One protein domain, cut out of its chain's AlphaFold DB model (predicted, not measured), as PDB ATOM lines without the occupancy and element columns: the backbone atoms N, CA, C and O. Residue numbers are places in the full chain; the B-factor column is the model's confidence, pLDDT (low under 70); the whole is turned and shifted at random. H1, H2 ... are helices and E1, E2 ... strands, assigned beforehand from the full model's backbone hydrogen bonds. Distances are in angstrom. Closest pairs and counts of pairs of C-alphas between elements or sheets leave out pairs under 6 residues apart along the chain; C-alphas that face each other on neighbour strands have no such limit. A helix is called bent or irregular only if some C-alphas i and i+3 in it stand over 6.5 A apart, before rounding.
ATOM      1  N   SER A   2      41.291 -49.870  36.198       77.69
ATOM      2  CA  SER A   2      40.490 -49.600  34.977       77.69
ATOM      3  C   SER A   2      41.060 -50.194  33.679       77.69
ATOM      4  O   SER A   2      40.325 -50.846  32.944       77.69
ATOM      5  N   ALA A   3      42.372 -50.069  33.447       84.75
ATOM      6  CA  ALA A   3      43.031 -50.632  32.262       84.75
ATOM      7  C   ALA A   3      42.946 -52.170  32.168       84.75
ATOM      8  O   ALA A   3      42.957 -52.710  31.070       84.75
ATOM      9  N   HIS A   4      42.830 -52.878  33.299       89.00
ATOM     10  CA  HIS A   4      42.702 -54.343  33.306       89.00
ATOM     11  C   HIS A   4      41.284 -54.795  32.926       89.00
ATOM     12  O   HIS A   4      41.113 -55.868  32.364       89.00
ATOM     13  N   PHE A   5      40.277 -53.962  33.199       88.12
ATOM     14  CA  PHE A   5      38.871 -54.220  32.871       88.12
ATOM     15  C   PHE A   5      38.433 -53.562  31.549       88.12
ATOM     16  O   PHE A   5      37.246 -53.548  31.239       88.12
ATOM     17  N   GLY A   6      39.366 -52.981  30.778       88.94
ATOM     18  CA  GLY A   6      39.064 -52.300  29.512       88.94
ATOM     19  C   GLY A   6      38.251 -51.005  29.656       88.94
ATOM     20  O   GLY A   6      37.688 -50.519  28.679       88.94
ATOM     21  N   LEU A   7      38.171 -50.438  30.864       88.88
ATOM     22  CA  LEU A   7      37.430 -49.204  31.125       88.88
ATOM     23  C   LEU A   7      38.245 -47.978  30.684       88.88
ATOM     24  O   LEU A   7      39.470 -47.965  30.866       88.88
ATOM     25  N   PRO A   8      37.593 -46.922  30.155       87.81
ATOM     26  CA  PRO A   8      38.282 -45.701  29.765       87.81
ATOM     27  C   PRO A   8      38.972 -45.051  30.969       87.81
ATOM     28  O   PRO A   8      38.514 -45.142  32.112       87.81
ATOM     29  N   TRP A   9      40.085 -44.368  30.705       87.31
ATOM     30  CA  TRP A   9      40.763 -43.589  31.731       87.31
ATOM     31  C   TRP A   9      39.879 -42.416  32.168       87.31
ATOM     32  O   TRP A   9      39.440 -41.621  31.337       87.31
ATOM     33  N   MET A  10      39.623 -42.292  33.472       85.44
ATOM     34  CA  MET A  10      38.855 -41.175  34.022       85.44
ATOM     35  C   MET A  10      39.794 -40.026  34.392       85.44
ATOM     36  O   MET A  10      40.708 -40.190  35.196       85.44
ATOM     37  N   CYS A  11      39.549 -38.854  33.813       85.88
ATOM     38  CA  CYS A  11      40.202 -37.604  34.190       85.88
ATOM     39  C   CYS A  11      39.237 -36.735  35.004       85.88
ATOM     40  O   CYS A  11      38.021 -36.813  34.824       85.88
ATOM     41  N   ALA A  12      39.775 -35.879  35.873       85.06
ATOM     42  CA  ALA A  12      38.970 -34.896  36.588       85.06
ATOM     43  C   ALA A  12      38.326 -33.904  35.603       85.06
ATOM     44  O   ALA A  12      38.982 -33.401  34.690       85.06
ATOM     45  N   ALA A  13      37.040 -33.612  35.800       86.88
ATOM     46  CA  ALA A  13      36.275 -32.716  34.943       86.88
ATOM     47  C   ALA A  13      36.092 -31.351  35.621       86.88
ATOM     48  O   ALA A  13      35.179 -31.169  36.423       86.88
ATOM     49  N   THR A  14      36.925 -30.369  35.268       87.19
ATOM     50  CA  THR A  14      36.961 -29.040  35.910       87.19
ATOM     51  C   THR A  14      35.595 -28.351  35.967       87.19
ATOM     52  O   THR A  14      35.188 -27.873  37.019       87.19
ATOM     53  N   VAL A  15      34.848 -28.339  34.858       85.94
ATOM     54  CA  VAL A  15      33.504 -27.729  34.769       85.94
ATOM     55  C   VAL A  15      32.532 -28.396  35.746       85.94
ATOM     56  O   VAL A  15      31.785 -27.726  36.455       85.94
ATOM     57  N   GLN A  16      32.551 -29.724  35.816       88.94
ATOM     58  CA  GLN A  16      31.679 -30.475  36.712       88.94
ATOM     59  C   GLN A  16      32.069 -30.257  38.177       88.94
ATOM     60  O   GLN A  16      31.196 -30.020  39.008       88.94
ATOM     61  N   SER A  17      33.369 -30.270  38.484       89.25
ATOM     62  CA  SER A  17      33.891 -30.000  39.826       89.25
ATOM     63  C   SER A  17      33.514 -28.600  40.314       89.25
ATOM     64  O   SER A  17      33.025 -28.461  41.431       89.25
ATOM     65  N   LEU A  18      33.659 -27.573  39.471       87.94
ATOM     66  CA  LEU A  18      33.285 -26.198  39.817       87.94
ATOM     67  C   LEU A  18      31.780 -26.051  40.058       87.94
ATOM     68  O   LEU A  18      31.379 -25.406  41.022       87.94
ATOM     69  N   ASN A  19      30.939 -26.670  39.227       87.94
ATOM     70  CA  ASN A  19      29.491 -26.651  39.446       87.94
ATOM     71  C   ASN A  19      29.088 -27.374  40.734       87.94
ATOM     72  O   ASN A  19      28.208 -26.898  41.441       87.94
ATOM     73  N   HIS A  20      29.745 -28.487  41.065       88.69
ATOM     74  CA  HIS A  20      29.497 -29.199  42.317       88.69
ATOM     75  C   HIS A  20      29.879 -28.351  43.539       88.69
ATOM     76  O   HIS A  20      29.092 -28.242  44.474       88.69
ATOM     77  N   VAL A  21      31.045 -27.695  43.514       87.69
ATOM     78  CA  VAL A  21      31.468 -26.780  44.591       87.69
ATOM     79  C   VAL A  21      30.500 -25.607  44.726       87.69
ATOM     80  O   VAL A  21      30.100 -25.265  45.833       87.69
ATOM     81  N   ARG A  22      30.053 -25.026  43.609       83.81
ATOM     82  CA  ARG A  22      29.081 -23.925  43.624       83.81
ATOM     83  C   ARG A  22      27.703 -24.346  44.123       83.81
ATOM     84  O   ARG A  22      27.054 -23.560  44.795       83.81
ATOM     85  N   ALA A  23      27.273 -25.576  43.854       84.38
ATOM     86  CA  ALA A  23      26.032 -26.117  44.410       84.38
ATOM     87  C   ALA A  23      26.101 -26.327  45.936       84.38
ATOM     88  O   ALA A  23      25.067 -26.355  46.594       84.38
ATOM     89  N   LEU A  24      27.308 -26.462  46.492       83.19
ATOM     90  CA  LEU A  24      27.574 -26.588  47.930       83.19
ATOM     91  C   LEU A  24      27.950 -25.257  48.598       83.19
ATOM     92  O   LEU A  24      28.240 -25.212  49.794       83.19
ATOM     93  N   SER A  25      27.971 -24.179  47.821       82.56
ATOM     94  CA  SER A  25      28.368 -22.855  48.260       82.56
ATOM     95  C   SER A  25      27.142 -22.061  48.688       82.56
ATOM     96  O   SER A  25      26.217 -21.863  47.905       82.56
ATOM     97  N   THR A  26      27.146 -21.572  49.923       76.44
ATOM     98  CA  THR A  26      26.118 -20.667  50.440       76.44
ATOM     99  C   THR A  26      26.702 -19.271  50.567       76.44
ATOM    100  O   THR A  26      27.614 -19.049  51.363       76.44
ATOM    101  N   THR A  27      26.163 -18.321  49.807       72.06
ATOM    102  CA  THR A  27      26.489 -16.902  49.967       72.06
ATOM    103  C   THR A  27      25.614 -16.326  51.067       72.06
ATOM    104  O   THR A  27      24.390 -16.272  50.936       72.06
ATOM    105  N   ARG A  28      26.225 -15.900  52.169       58.03
ATOM    106  CA  ARG A  28      25.541 -15.190  53.246       58.03
ATOM    107  C   ARG A  28      25.976 -13.735  53.215       58.03
ATOM    108  O   ARG A  28      27.135 -13.434  53.475       58.03
ATOM    109  N   SER A  29      25.043 -12.830  52.931       53.97
ATOM    110  CA  SER A  29      25.269 -11.400  53.132       53.97
ATOM    111  C   SER A  29      25.250 -11.122  54.636       53.97
ATOM    112  O   SER A  29      24.181 -11.064  55.249       53.97
ATOM    113  N   VAL A  30      26.425 -11.031  55.250       55.56
ATOM    114  CA  VAL A  30      26.565 -10.622  56.645       55.56
ATOM    115  C   VAL A  30      26.661  -9.103  56.653       55.56
ATOM    116  O   VAL A  30      27.615  -8.532  56.127       55.56
ATOM    117  N   THR A  31      25.649  -8.445  57.213       51.41
ATOM    118  CA  THR A  31      25.726  -7.016  57.525       51.41
ATOM    119  C   THR A  31      26.597  -6.867  58.768       51.41
ATOM    120  O   THR A  31      26.241  -7.395  59.823       51.41
ATOM    121  N   GLY A  32      27.752  -6.212  58.636       52.28
ATOM    122  CA  GLY A  32      28.588  -5.859  59.787       52.28
ATOM    123  C   GLY A  32      27.852  -4.916  60.747       52.28
ATOM    124  O   GLY A  32      26.865  -4.283  60.366       52.28
ATOM    125  N   ASN A  33      28.348  -4.775  61.982       50.34
ATOM    126  CA  ASN A  33      27.846  -3.782  62.958       50.34
ATOM    127  C   ASN A  33      27.927  -2.327  62.441       50.34
ATOM    128  O   ASN A  33      27.334  -1.412  62.997       50.34
ATOM    129  N   ASP A  34      28.663  -2.157  61.355       52.69
ATOM    130  CA  ASP A  34      29.077  -0.972  60.631       52.69
ATOM    131  C   ASP A  34      28.252  -0.762  59.336       52.69
ATOM    132  O   ASP A  34      28.590   0.065  58.496       52.69
ATOM    133  N   GLY A  35      27.144  -1.500  59.156       55.84
ATOM    134  CA  GLY A  35      26.185  -1.306  58.055       55.84
ATOM    135  C   GLY A  35      26.659  -1.799  56.680       55.84
ATOM    136  O   GLY A  35      25.910  -1.723  55.704       55.84
ATOM    137  N   THR A  36      27.871  -2.350  56.587       51.94
ATOM    138  CA  THR A  36      28.458  -2.873  55.347       51.94
ATOM    139  C   THR A  36      27.931  -4.277  55.029       51.94
ATOM    140  O   THR A  36      27.941  -5.166  55.882       51.94
ATOM    141  N   LYS A  37      27.455  -4.506  53.794       53.50
ATOM    142  CA  LYS A  37      27.057  -5.841  53.306       53.50
ATOM    143  C   LYS A  37      28.303  -6.596  52.841       53.50
ATOM    144  O   LYS A  37      28.822  -6.296  51.772       53.50
ATOM    145  N   LYS A  38      28.770  -7.578  53.613       52.75
ATOM    146  CA  LYS A  38      29.842  -8.496  53.198       52.75
ATOM    147  C   LYS A  38      29.224  -9.788  52.679       52.75
ATOM    148  O   LYS A  38      28.466 -10.437  53.399       52.75
ATOM    149  N   GLU A  39      29.516 -10.170  51.438       60.81
ATOM    150  CA  GLU A  39      29.117 -11.475  50.906       60.81
ATOM    151  C   GLU A  39      30.123 -12.532  51.365       60.81
ATOM    152  O   GLU A  39      31.197 -12.692  50.799       60.81
ATOM    153  N   GLN A  40      29.793 -13.248  52.438       55.69
ATOM    154  CA  GLN A  40      30.605 -14.359  52.904       55.69
ATOM    155  C   GLN A  40      30.169 -15.632  52.186       55.69
ATOM    156  O   GLN A  40      29.046 -16.113  52.361       55.69
ATOM    157  N   ILE A  41      31.067 -16.185  51.377       71.62
ATOM    158  CA  ILE A  41      30.853 -17.454  50.692       71.62
ATOM    159  C   ILE A  41      31.340 -18.581  51.604       71.62
ATOM    160  O   ILE A  41      32.537 -18.740  51.828       71.62
ATOM    161  N   THR A  42      30.410 -19.379  52.124       75.00
ATOM    162  CA  THR A  42      30.731 -20.569  52.921       75.00
ATOM    163  C   THR A  42      30.468 -21.816  52.091       75.00
ATOM    164  O   THR A  42      29.341 -22.055  51.655       75.00
ATOM    165  N   VAL A  43      31.501 -22.634  51.889       80.62
ATOM    166  CA  VAL A  43      31.399 -23.905  51.164       80.62
ATOM    167  C   VAL A  43      31.198 -25.044  52.158       80.62
ATOM    168  O   VAL A  43      31.994 -25.224  53.077       80.62
ATOM    169  N   VAL A  44      30.137 -25.827  51.971       85.81
ATOM    170  CA  VAL A  44      29.885 -27.024  52.779       85.81
ATOM    171  C   VAL A  44      30.608 -28.209  52.147       85.81
ATOM    172  O   VAL A  44      30.215 -28.718  51.098       85.81
ATOM    173  N   GLU A  45      31.658 -28.698  52.795       82.81
ATOM    174  CA  GLU A  45      32.361 -29.892  52.330       82.81
ATOM    175  C   GLU A  45      31.582 -31.157  52.699       82.81
ATOM    176  O   GLU A  45      31.457 -31.520  53.867       82.81
ATOM    177  N   THR A  46      31.056 -31.862  51.695       85.94
ATOM    178  CA  THR A  46      30.316 -33.110  51.915       85.94
ATOM    179  C   THR A  46      30.885 -34.232  51.054       85.94
ATOM    180  O   THR A  46      30.864 -34.173  49.829       85.94
ATOM    181  N   ARG A  47      31.371 -35.304  51.693       89.88
ATOM    182  CA  ARG A  47      31.847 -36.519  50.994       89.88
ATOM    183  C   ARG A  47      30.696 -37.389  50.482       89.88
ATOM    184  O   ARG A  47      30.854 -38.133  49.517       89.88
ATOM    185  N   LEU A  48      29.532 -37.275  51.123       90.88
ATOM    186  CA  LEU A  48      28.335 -38.045  50.798       90.88
ATOM    187  C   LEU A  48      27.754 -37.677  49.424       90.88
ATOM    188  O   LEU A  48      27.296 -38.565  48.714       90.88
ATOM    189  N   THR A  49      27.816 -36.409  49.006       90.75
ATOM    190  CA  THR A  49      27.257 -35.984  47.710       90.75
ATOM    191  C   THR A  49      27.984 -36.637  46.540       90.75
ATOM    192  O   THR A  49      27.334 -37.154  45.635       90.75
ATOM    193  N   GLY A  50      29.318 -36.716  46.593       89.00
ATOM    194  CA  GLY A  50      30.115 -37.419  45.585       89.00
ATOM    195  C   GLY A  50      29.751 -38.903  45.484       89.00
ATOM    196  O   GLY A  50      29.542 -39.415  44.384       89.00
ATOM    197  N   PHE A  51      29.596 -39.583  46.626       92.31
ATOM    198  CA  PHE A  51      29.162 -40.982  46.660       92.31
ATOM    199  C   PHE A  51      27.755 -41.165  46.071       92.31
ATOM    200  O   PHE A  51      27.552 -42.031  45.220       92.31
ATOM    201  N   LEU A  52      26.799 -40.319  46.463       93.56
ATOM    202  CA  LEU A  52      25.420 -40.383  45.978       93.56
ATOM    203  C   LEU A  52      25.311 -40.112  44.477       93.56
ATOM    204  O   LEU A  52      24.507 -40.764  43.814       93.56
ATOM    205  N   ILE A  53      26.120 -39.208  43.919       92.75
ATOM    206  CA  ILE A  53      26.153 -38.951  42.472       92.75
ATOM    207  C   ILE A  53      26.614 -40.207  41.725       92.75
ATOM    208  O   ILE A  53      25.941 -40.639  40.792       92.75
ATOM    209  N   HIS A  54      27.715 -40.834  42.147       92.19
ATOM    210  CA  HIS A  54      28.209 -42.054  41.501       92.19
ATOM    211  C   HIS A  54      27.249 -43.238  41.653       92.19
ATOM    212  O   HIS A  54      27.023 -43.967  40.687       92.19
ATOM    213  N   LEU A  55      26.633 -43.393  42.827       94.44
ATOM    214  CA  LEU A  55      25.594 -44.394  43.049       94.44
ATOM    215  C   LEU A  55      24.381 -44.147  42.140       94.44
ATOM    216  O   LEU A  55      23.899 -45.072  41.494       94.44
ATOM    217  N   SER A  56      23.934 -42.893  42.032       92.81
ATOM    218  CA  SER A  56      22.812 -42.502  41.173       92.81
ATOM    219  C   SER A  56      23.115 -42.735  39.695       92.81
ATOM    220  O   SER A  56      22.233 -43.178  38.969       92.81
ATOM    221  N   ILE A  57      24.357 -42.518  39.244       92.31
ATOM    222  CA  ILE A  57      24.792 -42.879  37.884       92.31
ATOM    223  C   ILE A  57      24.662 -44.395  37.671       92.31
ATOM    224  O   ILE A  57      24.140 -44.817  36.643       92.31
ATOM    225  N   GLY A  58      25.053 -45.219  38.648       92.25
ATOM    226  CA  GLY A  58      24.859 -46.672  38.587       92.25
ATOM    227  C   GLY A  58      23.381 -47.074  38.515       92.25
ATOM    228  O   GLY A  58      22.991 -47.842  37.639       92.25
ATOM    229  N   VAL A  59      22.539 -46.504  39.380       93.50
ATOM    230  CA  VAL A  59      21.086 -46.765  39.409       93.50
ATOM    231  C   VAL A  59      20.390 -46.256  38.143       93.50
ATOM    232  O   VAL A  59      19.447 -46.887  37.666       93.50
ATOM    233  N   SER A  60      20.880 -45.164  37.547       92.38
ATOM    234  CA  SER A  60      20.335 -44.604  36.304       92.38
ATOM    235  C   SER A  60      20.333 -45.617  35.159       92.38
ATOM    236  O   SER A  60      19.476 -45.527  34.282       92.38
ATOM    237  N   LEU A  61      21.206 -46.634  35.215       90.75
ATOM    238  CA  LEU A  61      21.247 -47.700  34.221       90.75
ATOM    239  C   LEU A  61      19.953 -48.533  34.169       90.75
ATOM    240  O   LEU A  61      19.549 -48.997  33.106       90.75
ATOM    241  N   LEU A  62      19.264 -48.686  35.302       92.25
ATOM    242  CA  LEU A  62      17.977 -49.387  35.379       92.25
ATOM    243  C   LEU A  62      16.816 -48.519  34.862       92.25
ATOM    244  O   LEU A  62      15.791 -49.038  34.426       92.25
ATOM    245  N   LEU A  63      16.989 -47.193  34.878       91.38
ATOM    246  CA  LEU A  63      15.999 -46.187  34.474       91.38
ATOM    247  C   LEU A  63      16.227 -45.653  33.047       91.38
ATOM    248  O   LEU A  63      15.571 -44.696  32.626       91.38
ATOM    249  N   LEU A  64      17.099 -46.305  32.269       90.12
ATOM    250  CA  LEU A  64      17.358 -46.017  30.854       90.12
ATOM    251  C   LEU A  64      16.106 -45.727  29.996       90.12
ATOM    252  O   LEU A  64      16.150 -44.750  29.241       90.12
ATOM    253  N   PRO A  65      14.999 -46.506  30.069       88.62
ATOM    254  CA  PRO A  65      13.828 -46.254  29.223       88.62
ATOM    255  C   PRO A  65      13.175 -44.893  29.490       88.62
ATOM    256  O   PRO A  65      12.655 -44.279  28.562       88.62
ATOM    257  N   VAL A  66      13.248 -44.396  30.727       90.25
ATOM    258  CA  VAL A  66      12.712 -43.085  31.114       90.25
ATOM    259  C   VAL A  66      13.673 -41.973  30.698       90.25
ATOM    260  O   VAL A  66      13.251 -40.970  30.129       90.25
ATOM    261  N   ILE A  67      14.979 -42.161  30.912       88.69
ATOM    262  CA  ILE A  67      16.011 -41.164  30.576       88.69
ATOM    263  C   ILE A  67      16.050 -40.883  29.067       88.69
ATOM    264  O   ILE A  67      16.277 -39.745  28.658       88.69
TER     265      ILE A  67
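Overview. This is residues 2 to 67 of the 198 residues of the protein "Hypothetical protein" of Compsopogon caeruleus (UniProt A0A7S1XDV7). A slender hairpin of two strands, E1 and E2, makes one end of a long rod; H2 lies at its open end, and H3 and a tail with short H1 run separately toward the other end. The printed part has 66 residues, with three helices and two strands in the order H1, H2, E1, E2, H3; the sheet is antiparallel, the class mixed. It is extended, radius of gyration of the C-alphas 18.8 A, spanning 60 by 29 by 18 A.

Along the chain. E1 is residues 25 to 31, 18.5 A; E2 is 37 to 43, 18.7 A. H3, 47 to 67, 26.3 A, ends at C-alpha 67 (16.011, -41.164, 30.576). H2 is 14 to 23; H1, 2 to 5, begins at C-alpha 2 (40.490, -49.600, 34.977).

Arrangement. Hairpin strands E1 and E2 are antiparallel at 154 degrees; N 28 and O 40, 2.8 A apart, are within hydrogen-bond range. The closest C-alphas of H2 and E2, Val 21 and Val 43, are 7.2 A apart. H3 is apart from H1, H2 and E1. H3 is irregular, C-alphas 62 and 65 being 8.1 A apart, with a kink of 70 degrees near residue 61. Every O i to N i+4 pair is within range in H2, 12 of 17 in H3; H1 is too short for one.

Size, cuts and confidence. The farthest C-alphas, His 4 and Asp 34, are 61.5 A apart. The printed part has no cut and no long link. Residues 28 to 40 have pLDDT under 70.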